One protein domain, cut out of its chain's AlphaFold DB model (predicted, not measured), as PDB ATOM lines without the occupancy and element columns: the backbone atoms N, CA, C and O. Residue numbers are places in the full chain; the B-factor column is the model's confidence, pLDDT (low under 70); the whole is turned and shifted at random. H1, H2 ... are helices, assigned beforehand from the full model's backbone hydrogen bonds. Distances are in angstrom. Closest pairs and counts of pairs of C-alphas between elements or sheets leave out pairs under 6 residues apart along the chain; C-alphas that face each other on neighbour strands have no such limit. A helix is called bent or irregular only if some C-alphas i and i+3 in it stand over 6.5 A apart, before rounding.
ATOM      1  N   ASN A   2     269.653  53.490 263.798       81.19
ATOM      2  CA  ASN A   2     269.647  52.749 265.054       81.19
ATOM      3  C   ASN A   2     270.185  53.630 266.196       81.19
ATOM      4  O   ASN A   2     270.870  54.622 265.951       81.19
ATOM      5  N   ALA A   3     269.894  53.267 267.448       77.00
ATOM      6  CA  ALA A   3     270.297  54.058 268.617       77.00
ATOM      7  C   ALA A   3     271.825  54.239 268.718       77.00
ATOM      8  O   ALA A   3     272.303  55.319 269.055       77.00
ATOM      9  N   THR A   4     272.594  53.198 268.383       82.31
ATOM     10  CA  THR A   4     274.065  53.225 268.421       82.31
ATOM     11  C   THR A   4     274.655  54.165 267.371       82.31
ATOM     12  O   THR A   4     275.530  54.960 267.693       82.31
ATOM     13  N   GLU A   5     274.138  54.128 266.141       83.88
ATOM     14  CA  GLU A   5     274.598  55.001 265.050       83.88
ATOM     15  C   GLU A   5     274.335  56.473 265.385       83.88
ATOM     16  O   GLU A   5     275.205  57.326 265.216       83.88
ATOM     17  N   LEU A   6     273.149  56.766 265.933       83.75
ATOM     18  CA  LEU A   6     272.804  58.112 266.382       83.75
ATOM     19  C   LEU A   6     273.743  58.582 267.502       83.75
ATOM     20  O   LEU A   6     274.185  59.730 267.496       83.75
ATOM     21  N   LYS A   7     274.071  57.697 268.451       84.75
ATOM     22  CA  LYS A   7     274.987  58.001 269.554       84.75
ATOM     23  C   LYS A   7     276.364  58.418 269.046       84.75
ATOM     24  O   LYS A   7     276.868  59.455 269.467       84.75
ATOM     25  N   GLU A   8     276.944  57.651 268.127       85.38
ATOM     26  CA  GLU A   8     278.258  57.954 267.549       85.38
ATOM     27  C   GLU A   8     278.253  59.295 266.803       85.38
ATOM     28  O   GLU A   8     279.163  60.110 266.979       85.38
ATOM     29  N   GLN A   9     277.196  59.576 266.034       84.94
ATOM     30  CA  GLN A   9     277.051  60.868 265.357       84.94
ATOM     31  C   GLN A   9     276.948  62.037 266.343       84.94
ATOM     32  O   GLN A   9     277.611  63.057 266.159       84.94
ATOM     33  N   LEU A  10     276.157  61.898 267.409       84.50
ATOM     34  CA  LEU A  10     276.014  62.946 268.419       84.50
ATOM     35  C   LEU A  10     277.303  63.164 269.215       84.50
ATOM     36  O   LEU A  10     277.627  64.306 269.530       84.50
ATOM     37  N   GLN A  11     278.077  62.113 269.491       85.31
ATOM     38  CA  GLN A  11     279.395  62.246 270.120       85.31
ATOM     39  C   GLN A  11     280.382  63.007 269.227       85.31
ATOM     40  O   GLN A  11     281.141  63.847 269.716       85.31
ATOM     41  N   PRO A  26     269.823  69.881 260.330       84.12
ATOM     42  CA  PRO A  26     269.645  69.793 261.783       84.12
ATOM     43  C   PRO A  26     268.218  69.389 262.174       84.12
ATOM     44  O   PRO A  26     268.006  68.723 263.185       84.12
ATOM     45  N   TYR A  27     267.227  69.736 261.350       85.81
ATOM     46  CA  TYR A  27     265.832  69.364 261.574       85.81
ATOM     47  C   TYR A  27     265.578  67.859 261.416       85.81
ATOM     48  O   TYR A  27     264.896  67.263 262.248       85.81
ATOM     49  N   GLU A  28     266.153  67.217 260.397       86.62
ATOM     50  CA  GLU A  28     266.014  65.767 260.213       86.62
ATOM     51  C   GLU A  28     266.729  64.996 261.323       86.62
ATOM     52  O   GLU A  28     266.177  64.041 261.877       86.62
ATOM     53  N   LEU A  29     267.915  65.461 261.724       86.31
ATOM     54  CA  LEU A  29     268.631  64.876 262.852       86.31
ATOM     55  C   LEU A  29     267.828  65.014 264.153       86.31
ATOM     56  O   LEU A  29     267.730  64.057 264.918       86.31
ATOM     57  N   ALA A  30     267.174  66.156 264.375       87.25
ATOM     58  CA  ALA A  30     266.274  66.349 265.509       87.25
ATOM     59  C   ALA A  30     265.091  65.374 265.508       87.25
ATOM     60  O   ALA A  30     264.752  64.823 266.557       87.25
ATOM     61  N   LEU A  31     264.500  65.085 264.347       86.06
ATOM     62  CA  LEU A  31     263.449  64.070 264.234       86.06
ATOM     63  C   LEU A  31     263.950  62.669 264.604       86.06
ATOM     64  O   LEU A  31     263.227  61.916 265.254       86.06
ATOM     65  N   HIS A  32     265.184  62.327 264.241       85.38
ATOM     66  CA  HIS A  32     265.793  61.073 264.674       85.38
ATOM     67  C   HIS A  32     266.087  61.060 266.177       85.38
ATOM     68  O   HIS A  32     265.786  60.068 266.836       85.38
ATOM     69  N   MET A  33     266.586  62.158 266.749       85.38
ATOM     70  CA  MET A  33     266.785  62.281 268.198       85.38
ATOM     71  C   MET A  33     265.477  62.098 268.982       85.38
ATOM     72  O   MET A  33     265.466  61.426 270.011       85.38
ATOM     73  N   LEU A  34     264.363  62.630 268.468       83.62
ATOM     74  CA  LEU A  34     263.022  62.462 269.040       83.62
ATOM     75  C   LEU A  34     262.612  60.994 269.195       83.62
ATOM     76  O   LEU A  34     262.076  60.627 270.236       83.62
ATOM     77  N   GLN A  35     262.905  60.150 268.203       80.81
ATOM     78  CA  GLN A  35     262.585  58.716 268.242       80.81
ATOM     79  C   GLN A  35     263.374  57.954 269.313       80.81
ATOM     80  O   GLN A  35     262.962  56.882 269.744       80.81
ATOM     81  N   HIS A  36     264.512  58.502 269.742       79.31
ATOM     82  CA  HIS A  36     265.397  57.895 270.735       79.31
ATOM     83  C   HIS A  36     265.328  58.594 272.100       79.31
ATOM     84  O   HIS A  36     266.051  58.203 273.015       79.31
ATOM     85  N   MET A  37     264.423  59.567 272.294       74.50
ATOM     86  CA  MET A  37     264.208  60.204 273.605       74.50
ATOM     87  C   MET A  37     263.717  59.220 274.679       74.50
ATOM     88  O   MET A  37     263.983  59.430 275.860       74.50
ATOM     89  N   GLY A  38     263.041  58.137 274.278       67.62
ATOM     90  CA  GLY A  38     262.621  57.041 275.160       67.62
ATOM     91  C   GLY A  38     263.680  55.950 275.374       67.62
ATOM     92  O   GLY A  38     263.364  54.908 275.945       67.62
ATOM     93  N   SER A  39     264.913  56.140 274.894       75.31
ATOM     94  CA  SER A  39     265.975  55.140 275.035       75.31
ATOM     95  C   SER A  39     266.327  54.890 276.507       75.31
ATOM     96  O   SER A  39     266.351  55.807 277.328       75.31
ATOM     97  N   THR A  40     266.644  53.635 276.839       76.62
ATOM     98  CA  THR A  40     267.121  53.229 278.172       76.62
ATOM     99  C   THR A  40     268.566  53.647 278.455       76.62
ATOM    100  O   THR A  40     269.006  53.520 279.594       76.62
ATOM    101  N   ASP A  41     269.315  54.107 277.447       79.88
ATOM    102  CA  ASP A  41     270.692  54.589 277.616       79.88
ATOM    103  C   ASP A  41     270.691  56.045 278.137       79.88
ATOM    104  O   ASP A  41     270.326  56.960 277.389       79.88
ATOM    105  N   PRO A  42     271.111  56.286 279.396       80.56
ATOM    106  CA  PRO A  42     271.101  57.621 279.989       80.56
ATOM    107  C   PRO A  42     272.116  58.563 279.333       80.56
ATOM    108  O   PRO A  42     271.860  59.757 279.244       80.56
ATOM    109  N   VAL A  43     273.235  58.051 278.811       84.12
ATOM    110  CA  VAL A  43     274.247  58.885 278.141       84.12
ATOM    111  C   VAL A  43     273.682  59.415 276.828       84.12
ATOM    112  O   VAL A  43     273.824  60.589 276.499       84.12
ATOM    113  N   LEU A  44     272.994  58.555 276.072       84.19
ATOM    114  CA  LEU A  44     272.357  58.972 274.826       84.19
ATOM    115  C   LEU A  44     271.252  60.002 275.080       84.19
ATOM    116  O   LEU A  44     271.172  61.003 274.373       84.19
ATOM    117  N   ARG A  45     270.406  59.773 276.082       84.31
ATOM    118  CA  ARG A  45     269.265  60.646 276.354       84.31
ATOM    119  C   ARG A  45     269.681  61.964 277.008       84.31
ATOM    120  O   ARG A  45     269.391  63.032 276.472       84.31
ATOM    121  N   ASP A  46     270.343  61.886 278.156       80.81
ATOM    122  CA  ASP A  46     270.606  63.041 279.006       80.81
ATOM    123  C   ASP A  46     271.813  63.848 278.514       80.81
ATOM    124  O   ASP A  46     271.718  65.066 278.386       80.81
ATOM    125  N   GLU A  47     272.928  63.191 278.186       85.00
ATOM    126  CA  GLU A  47     274.182  63.886 277.849       85.00
ATOM    127  C   GLU A  47     274.281  64.297 276.377       85.00
ATOM    128  O   GLU A  47     274.974  65.263 276.051       85.00
ATOM    129  N   LEU A  48     273.594  63.581 275.481       86.75
ATOM    130  CA  LEU A  48     273.635  63.846 274.043       86.75
ATOM    131  C   LEU A  48     272.342  64.490 273.549       86.75
ATOM    132  O   LEU A  48     272.376  65.640 273.112       86.75
ATOM    133  N   ILE A  49     271.203  63.796 273.625       87.75
ATOM    134  CA  ILE A  49     269.944  64.274 273.039       87.75
ATOM    135  C   ILE A  49     269.486  65.579 273.710       87.75
ATOM    136  O   ILE A  49     269.311  66.580 273.014       87.75
ATOM    137  N   TYR A  50     269.335  65.619 275.038       85.69
ATOM    138  CA  TYR A  50     268.836  66.819 275.725       85.69
ATOM    139  C   TYR A  50     269.782  68.015 275.612       85.69
ATOM    140  O   TYR A  50     269.323  69.126 275.339       85.69
ATOM    141  N   VAL A  51     271.091  67.799 275.760       87.19
ATOM    142  CA  VAL A  51     272.087  68.875 275.636       87.19
ATOM    143  C   VAL A  51     272.110  69.441 274.214       87.19
ATOM    144  O   VAL A  51     272.086  70.663 274.045       87.19
ATOM    145  N   THR A  52     272.092  68.581 273.189       87.75
ATOM    146  CA  THR A  52     272.085  69.017 271.782       87.75
ATOM    147  C   THR A  52     270.818  69.804 271.464       87.75
ATOM    148  O   THR A  52     270.896  70.906 270.924       87.75
ATOM    149  N   PHE A  53     269.646  69.298 271.868       86.81
ATOM    150  CA  PHE A  53     268.379  70.002 271.675       86.81
ATOM    151  C   PHE A  53     268.363  71.367 272.356       86.81
ATOM    152  O   PHE A  53     268.012  72.359 271.717       86.81
ATOM    153  N   ALA A  54     268.751  71.435 273.631       85.75
ATOM    154  CA  ALA A  54     268.778  72.690 274.374       85.75
ATOM    155  C   ALA A  54     269.710  73.714 273.710       85.75
ATOM    156  O   ALA A  54     269.345  74.882 273.565       85.75
ATOM    157  N   THR A  55     270.877  73.259 273.247       88.19
ATOM    158  CA  THR A  55     271.856  74.106 272.557       88.19
ATOM    159  C   THR A  55     271.293  74.646 271.243       88.19
ATOM    160  O   THR A  55     271.302  75.854 271.027       88.19
ATOM    161  N   TRP A  56     270.722  73.787 270.398       87.62
ATOM    162  CA  TRP A  56     270.196  74.184 269.087       87.62
ATOM    163  C   TRP A  56     268.948  75.064 269.172       87.62
ATOM    164  O   TRP A  56     268.778  75.983 268.369       87.62
ATOM    165  N   ILE A  57     268.092  74.828 270.168       85.69
ATOM    166  CA  ILE A  57     266.952  75.703 270.457       85.69
ATOM    167  C   ILE A  57     267.453  77.072 270.935       85.69
ATOM    168  O   ILE A  57     266.980  78.094 270.441       85.69
ATOM    169  N   GLY A  58     268.435  77.109 271.843       83.94
ATOM    170  CA  GLY A  58     269.030  78.356 272.337       83.94
ATOM    171  C   GLY A  58     269.763  79.156 271.257       83.94
ATOM    172  O   GLY A  58     269.754  80.383 271.286       83.94
ATOM    173  N   GLN A  59     270.346  78.468 270.274       85.81
ATOM    174  CA  GLN A  59     270.995  79.067 269.106       85.81
ATOM    175  C   GLN A  59     270.006  79.540 268.028       85.81
ATOM    176  O   GLN A  59     270.416  80.217 267.089       85.81
ATOM    177  N   GLY A  60     268.714  79.212 268.141       86.06
ATOM    178  CA  GLY A  60     267.706  79.621 267.159       86.06
ATOM    179  C   GLY A  60     267.828  78.907 265.809       86.06
ATOM    180  O   GLY A  60     267.421  79.461 264.792       86.06
ATOM    181  N   ILE A  61     268.368  77.683 265.794       86.38
ATOM    182  CA  ILE A  61     268.542  76.875 264.573       86.38
ATOM    183  C   ILE A  61     267.191  76.493 263.952       86.38
ATOM    184  O   ILE A  61     267.073  76.340 262.737       86.38
ATOM    185  N   PHE A  62     266.160  76.351 264.787       86.50
ATOM    186  CA  PHE A  62     264.821  75.954 264.362       86.50
ATOM    187  C   PHE A  62     263.879  77.143 264.239       86.50
ATOM    188  O   PHE A  62     263.819  78.010 265.113       86.50
ATOM    189  N   SER A  63     263.052  77.129 263.194       87.69
ATOM    190  CA  SER A  63     261.932  78.063 263.092       87.69
ATOM    191  C   SER A  63     260.829  77.721 264.101       87.69
ATOM    192  O   SER A  63     260.701  76.584 264.564       87.69
ATOM    193  N   ALA A  64     259.968  78.692 264.415       86.12
ATOM    194  CA  ALA A  64     258.833  78.471 265.314       86.12
ATOM    195  C   ALA A  64     257.873  77.370 264.812       86.12
ATOM    196  O   ALA A  64     257.250  76.678 265.617       86.12
ATOM    197  N   GLU A  65     257.747  77.196 263.494       86.94
ATOM    198  CA  GLU A  65     256.941  76.126 262.896       86.94
ATOM    199  C   GLU A  65     257.606  74.760 263.074       86.94
ATOM    200  O   GLU A  65     256.957  73.818 263.523       86.94
ATOM    201  N   GLN A  66     258.912  74.664 262.815       87.00
ATOM    202  CA  GLN A  66     259.678  73.438 263.036       87.00
ATOM    203  C   GLN A  66     259.633  73.015 264.502       87.00
ATOM    204  O   GLN A  66     259.367  71.852 264.793       87.00
ATOM    205  N   LEU A  67     259.804  73.956 265.434       86.94
ATOM    206  CA  LEU A  67     259.732  73.667 266.863       86.94
ATOM    207  C   LEU A  67     258.342  73.164 267.277       86.94
ATOM    208  O   LEU A  67     258.245  72.228 268.068       86.94
ATOM    209  N   ARG A  68     257.266  73.724 266.707       85.94
ATOM    210  CA  ARG A  68     255.901  73.216 266.922       85.94
ATOM    211  C   ARG A  68     255.737  71.783 266.430       85.94
ATOM    212  O   ARG A  68     255.126  70.982 267.131       85.94
ATOM    213  N   VAL A  69     256.284  71.448 265.261       86.94
ATOM    214  CA  VAL A  69     256.218  70.080 264.724       86.94
ATOM    215  C   VAL A  69     257.047  69.110 265.568       86.94
ATOM    216  O   VAL A  69     256.571  68.016 265.871       86.94
ATOM    217  N   LEU A  70     258.251  69.508 265.992       85.25
ATOM    218  CA  LEU A  70     259.102  68.719 266.888       85.25
ATOM    219  C   LEU A  70     258.388  68.449 268.216       85.25
ATOM    220  O   LEU A  70     258.330  67.304 268.654       85.25
ATOM    221  N   LEU A  71     257.784  69.480 268.813       82.12
ATOM    222  CA  LEU A  71     257.023  69.360 270.053       82.12
ATOM    223  C   LEU A  71     255.804  68.450 269.876       82.12
ATOM    224  O   LEU A  71     255.595  67.552 270.684       82.12
ATOM    225  N   HIS A  72     255.037  68.624 268.796       82.25
ATOM    226  CA  HIS A  72     253.897  67.758 268.506       82.25
ATOM    227  C   HIS A  72     254.335  66.299 268.368       82.25
ATOM    228  O   HIS A  72     253.698  65.426 268.935       82.25
ATOM    229  N   LYS A  73     255.440  66.016 267.671       79.56
ATOM    230  CA  LYS A  73     255.979  64.652 267.541       79.56
ATOM    231  C   LYS A  73     256.538  64.092 268.851       79.56
ATOM    232  O   LYS A  73     256.486  62.883 269.047       79.56
ATOM    233  N   ALA A  74     257.054  64.947 269.733       74.81
ATOM    234  CA  ALA A  74     257.463  64.554 271.081       74.81
ATOM    235  C   ALA A  74     256.253  64.165 271.942       74.81
ATOM    236  O   ALA A  74     256.344  63.281 272.789       74.81
ATOM    237  N   MET A  75     255.133  64.863 271.743       67.94
ATOM    238  CA  MET A  75     253.896  64.706 272.505       67.94
ATOM    239  C   MET A  75     252.944  63.657 271.922       67.94
ATOM    240  O   MET A  75     252.082  63.180 272.651       67.94
ATOM    241  N   ASP A  76     253.094  63.299 270.649       67.75
ATOM    242  CA  ASP A  76     252.320  62.242 269.993       67.75
ATOM    243  C   ASP A  76     252.489  60.902 270.739       67.75
ATOM    244  O   ASP A  76     253.521  60.691 271.389       67.75
ATOM    245  N   ASP A  77     251.483  60.023 270.641       52.81
ATOM    246  CA  ASP A  77     251.111  58.885 271.524       52.81
ATOM    247  C   ASP A  77     252.197  57.819 271.834       52.81
ATOM    248  O   ASP A  77     251.924  56.766 272.405       52.81
ATOM    249  N   GLN A  78     253.454  58.054 271.470       54.47
ATOM    250  CA  GLN A  78     254.589  57.152 271.645       54.47
ATOM    251  C   GLN A  78     255.650  57.653 272.647       54.47
ATOM    252  O   GLN A  78     256.511  56.853 273.004       54.47
ATOM    253  N   HIS A  79     255.638  58.922 273.101       55.66
ATOM    254  CA  HIS A  79     256.789  59.462 273.860       55.66
ATOM    255  C   HIS A  79     256.468  60.258 275.145       55.66
ATOM    256  O   HIS A  79     256.867  59.808 276.215       55.66
ATOM    257  N   LEU A  80     255.781  61.413 275.114       51.50
ATOM    258  CA  LEU A  80     255.597  62.224 276.341       51.50
ATOM    259  C   LEU A  80     254.335  61.867 277.153       51.50
ATOM    260  O   LEU A  80     254.339  62.011 278.373       51.50
ATOM    261  N   PHE A  81     253.267  61.396 276.496       49.62
ATOM    262  CA  PHE A  81     251.977  61.088 277.141       49.62
ATOM    263  C   PHE A  81     251.701  59.597 277.341       49.62
ATOM    264  O   PHE A  81     250.701  59.251 277.974       49.62
ATOM    265  N   TYR A  82     252.595  58.709 276.894       45.81
ATOM    266  CA  TYR A  82     252.487  57.281 277.186       45.81
ATOM    267  C   TYR A  82     252.784  57.044 278.679       45.81
ATOM    268  O   TYR A  82     253.927  56.871 279.090       45.81
ATOM    269  N   GLY A  83     251.738  57.138 279.507       49.31
ATOM    270  CA  GLY A  83     251.802  57.041 280.970       49.31
ATOM    271  C   GLY A  83     251.237  58.248 281.730       49.31
ATOM    272  O   GLY A  83     251.000  58.142 282.932       49.31
ATOM    273  N   ILE A  84     250.929  59.369 281.066       50.38
ATOM    274  CA  ILE A  84     250.195  60.487 281.690       50.38
ATOM    275  C   ILE A  84     248.695  60.214 281.531       50.38
ATOM    276  O   ILE A  84     247.999  60.835 280.736       50.38
ATOM    277  N   GLY A  85     248.204  59.213 282.256       46.44
ATOM    278  CA  GLY A  85     246.801  58.805 282.175       46.44
ATOM    279  C   GLY A  85     246.442  57.579 283.005       46.44
ATOM    280  O   GLY A  85     245.278  57.420 283.362       46.44
ATOM    281  N   GLU A  86     247.419  56.753 283.392       49.03
ATOM    282  CA  GLU A  86     247.150  55.568 284.205       49.03
ATOM    283  C   GLU A  86     247.590  55.785 285.660       49.03
ATOM    284  O   GLU A  86     248.768  55.754 286.004       49.03
ATOM    285  N   ASN A  87     246.587  56.000 286.518       42.03
ATOM    286  CA  ASN A  87     246.634  56.102 287.982       42.03
ATOM    287  C   ASN A  87     246.982  57.470 288.591       42.03
ATOM    288  O   ASN A  87     247.958  57.637 289.317       42.03
ATOM    289  N   GLY A  88     246.057  58.420 288.432       47.22
ATOM    290  CA  GLY A  88     245.278  58.914 289.579       47.22
ATOM    291  C   GLY A  88     246.024  59.260 290.874       47.22
ATOM    292  O   GLY A  88     245.542  58.933 291.955       47.22
TER     293      GLY A  88
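AT A GLANCE: This is residues 2 to 11 and 26 to 88 of the 105 residues of an uncharacterized protein of Paenibacillus illinoisensis (UniProt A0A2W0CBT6). H3 and H4 make an open V, joined at its point by a tight link; H2 lies side by side with H4, and H1 packs on the first part of H3, at the open end. A tail, residues 81 to 88, sticks out from this body. The printed part has 73 residues with four named helices, H1 to H4 in chain order, and no named strand: all helix. It is compact, with a radius of gyration of the C-alphas of 12.9 A and spans of 38 by 29 by 19 A.

IN THESE COORDINATES: H1, residues 3 to 11, begins at C-alpha 3 (270.297, 54.058, 268.617) and is 12.3 A long. H2, residues 26 to 35, measures 14.6 A. H3, residues 42 to 58, measures 22.2 A; it is neither bent nor irregular, but only just: C-alphas 47 and 50 are 6.5 A apart. H4, residues 64 to 75, measures 16.3 A and ends at C-alpha 75 (253.896, 64.706, 272.505).

HOW THE PARTS SIT: H1 and H3 touch, the same way at a steep tilt of 53 degrees; their closest C-alphas, Lys 7 and Leu 44, are 6.0 A apart. H2 and H3 are close but not clearly touching, with the C-alphas of Met 33 and Ile 49 closest at 6.1 A. H2 and H4 touch, the same way at a shallow tilt of 13 degrees, closest at the C-alphas of Leu 34 and Ala 74, 6.3 A. H3 and H4 are only just apart, their closest C-alphas at 8.3 A. Every O i to N i+4 pair is within hydrogen-bond range in H1, H2 and H4; in H3, 10 of 13 are.

THE WHOLE: The C-alphas farthest apart, Gln 9 and Gly 88, are 40.0 A apart. Residues 12 to 25 are not printed; C-alphas 11 and 26 are 14.9 A apart across this cut. No link printed whole is long. Residue 38 and residues 75 to 88 have pLDDT under 70.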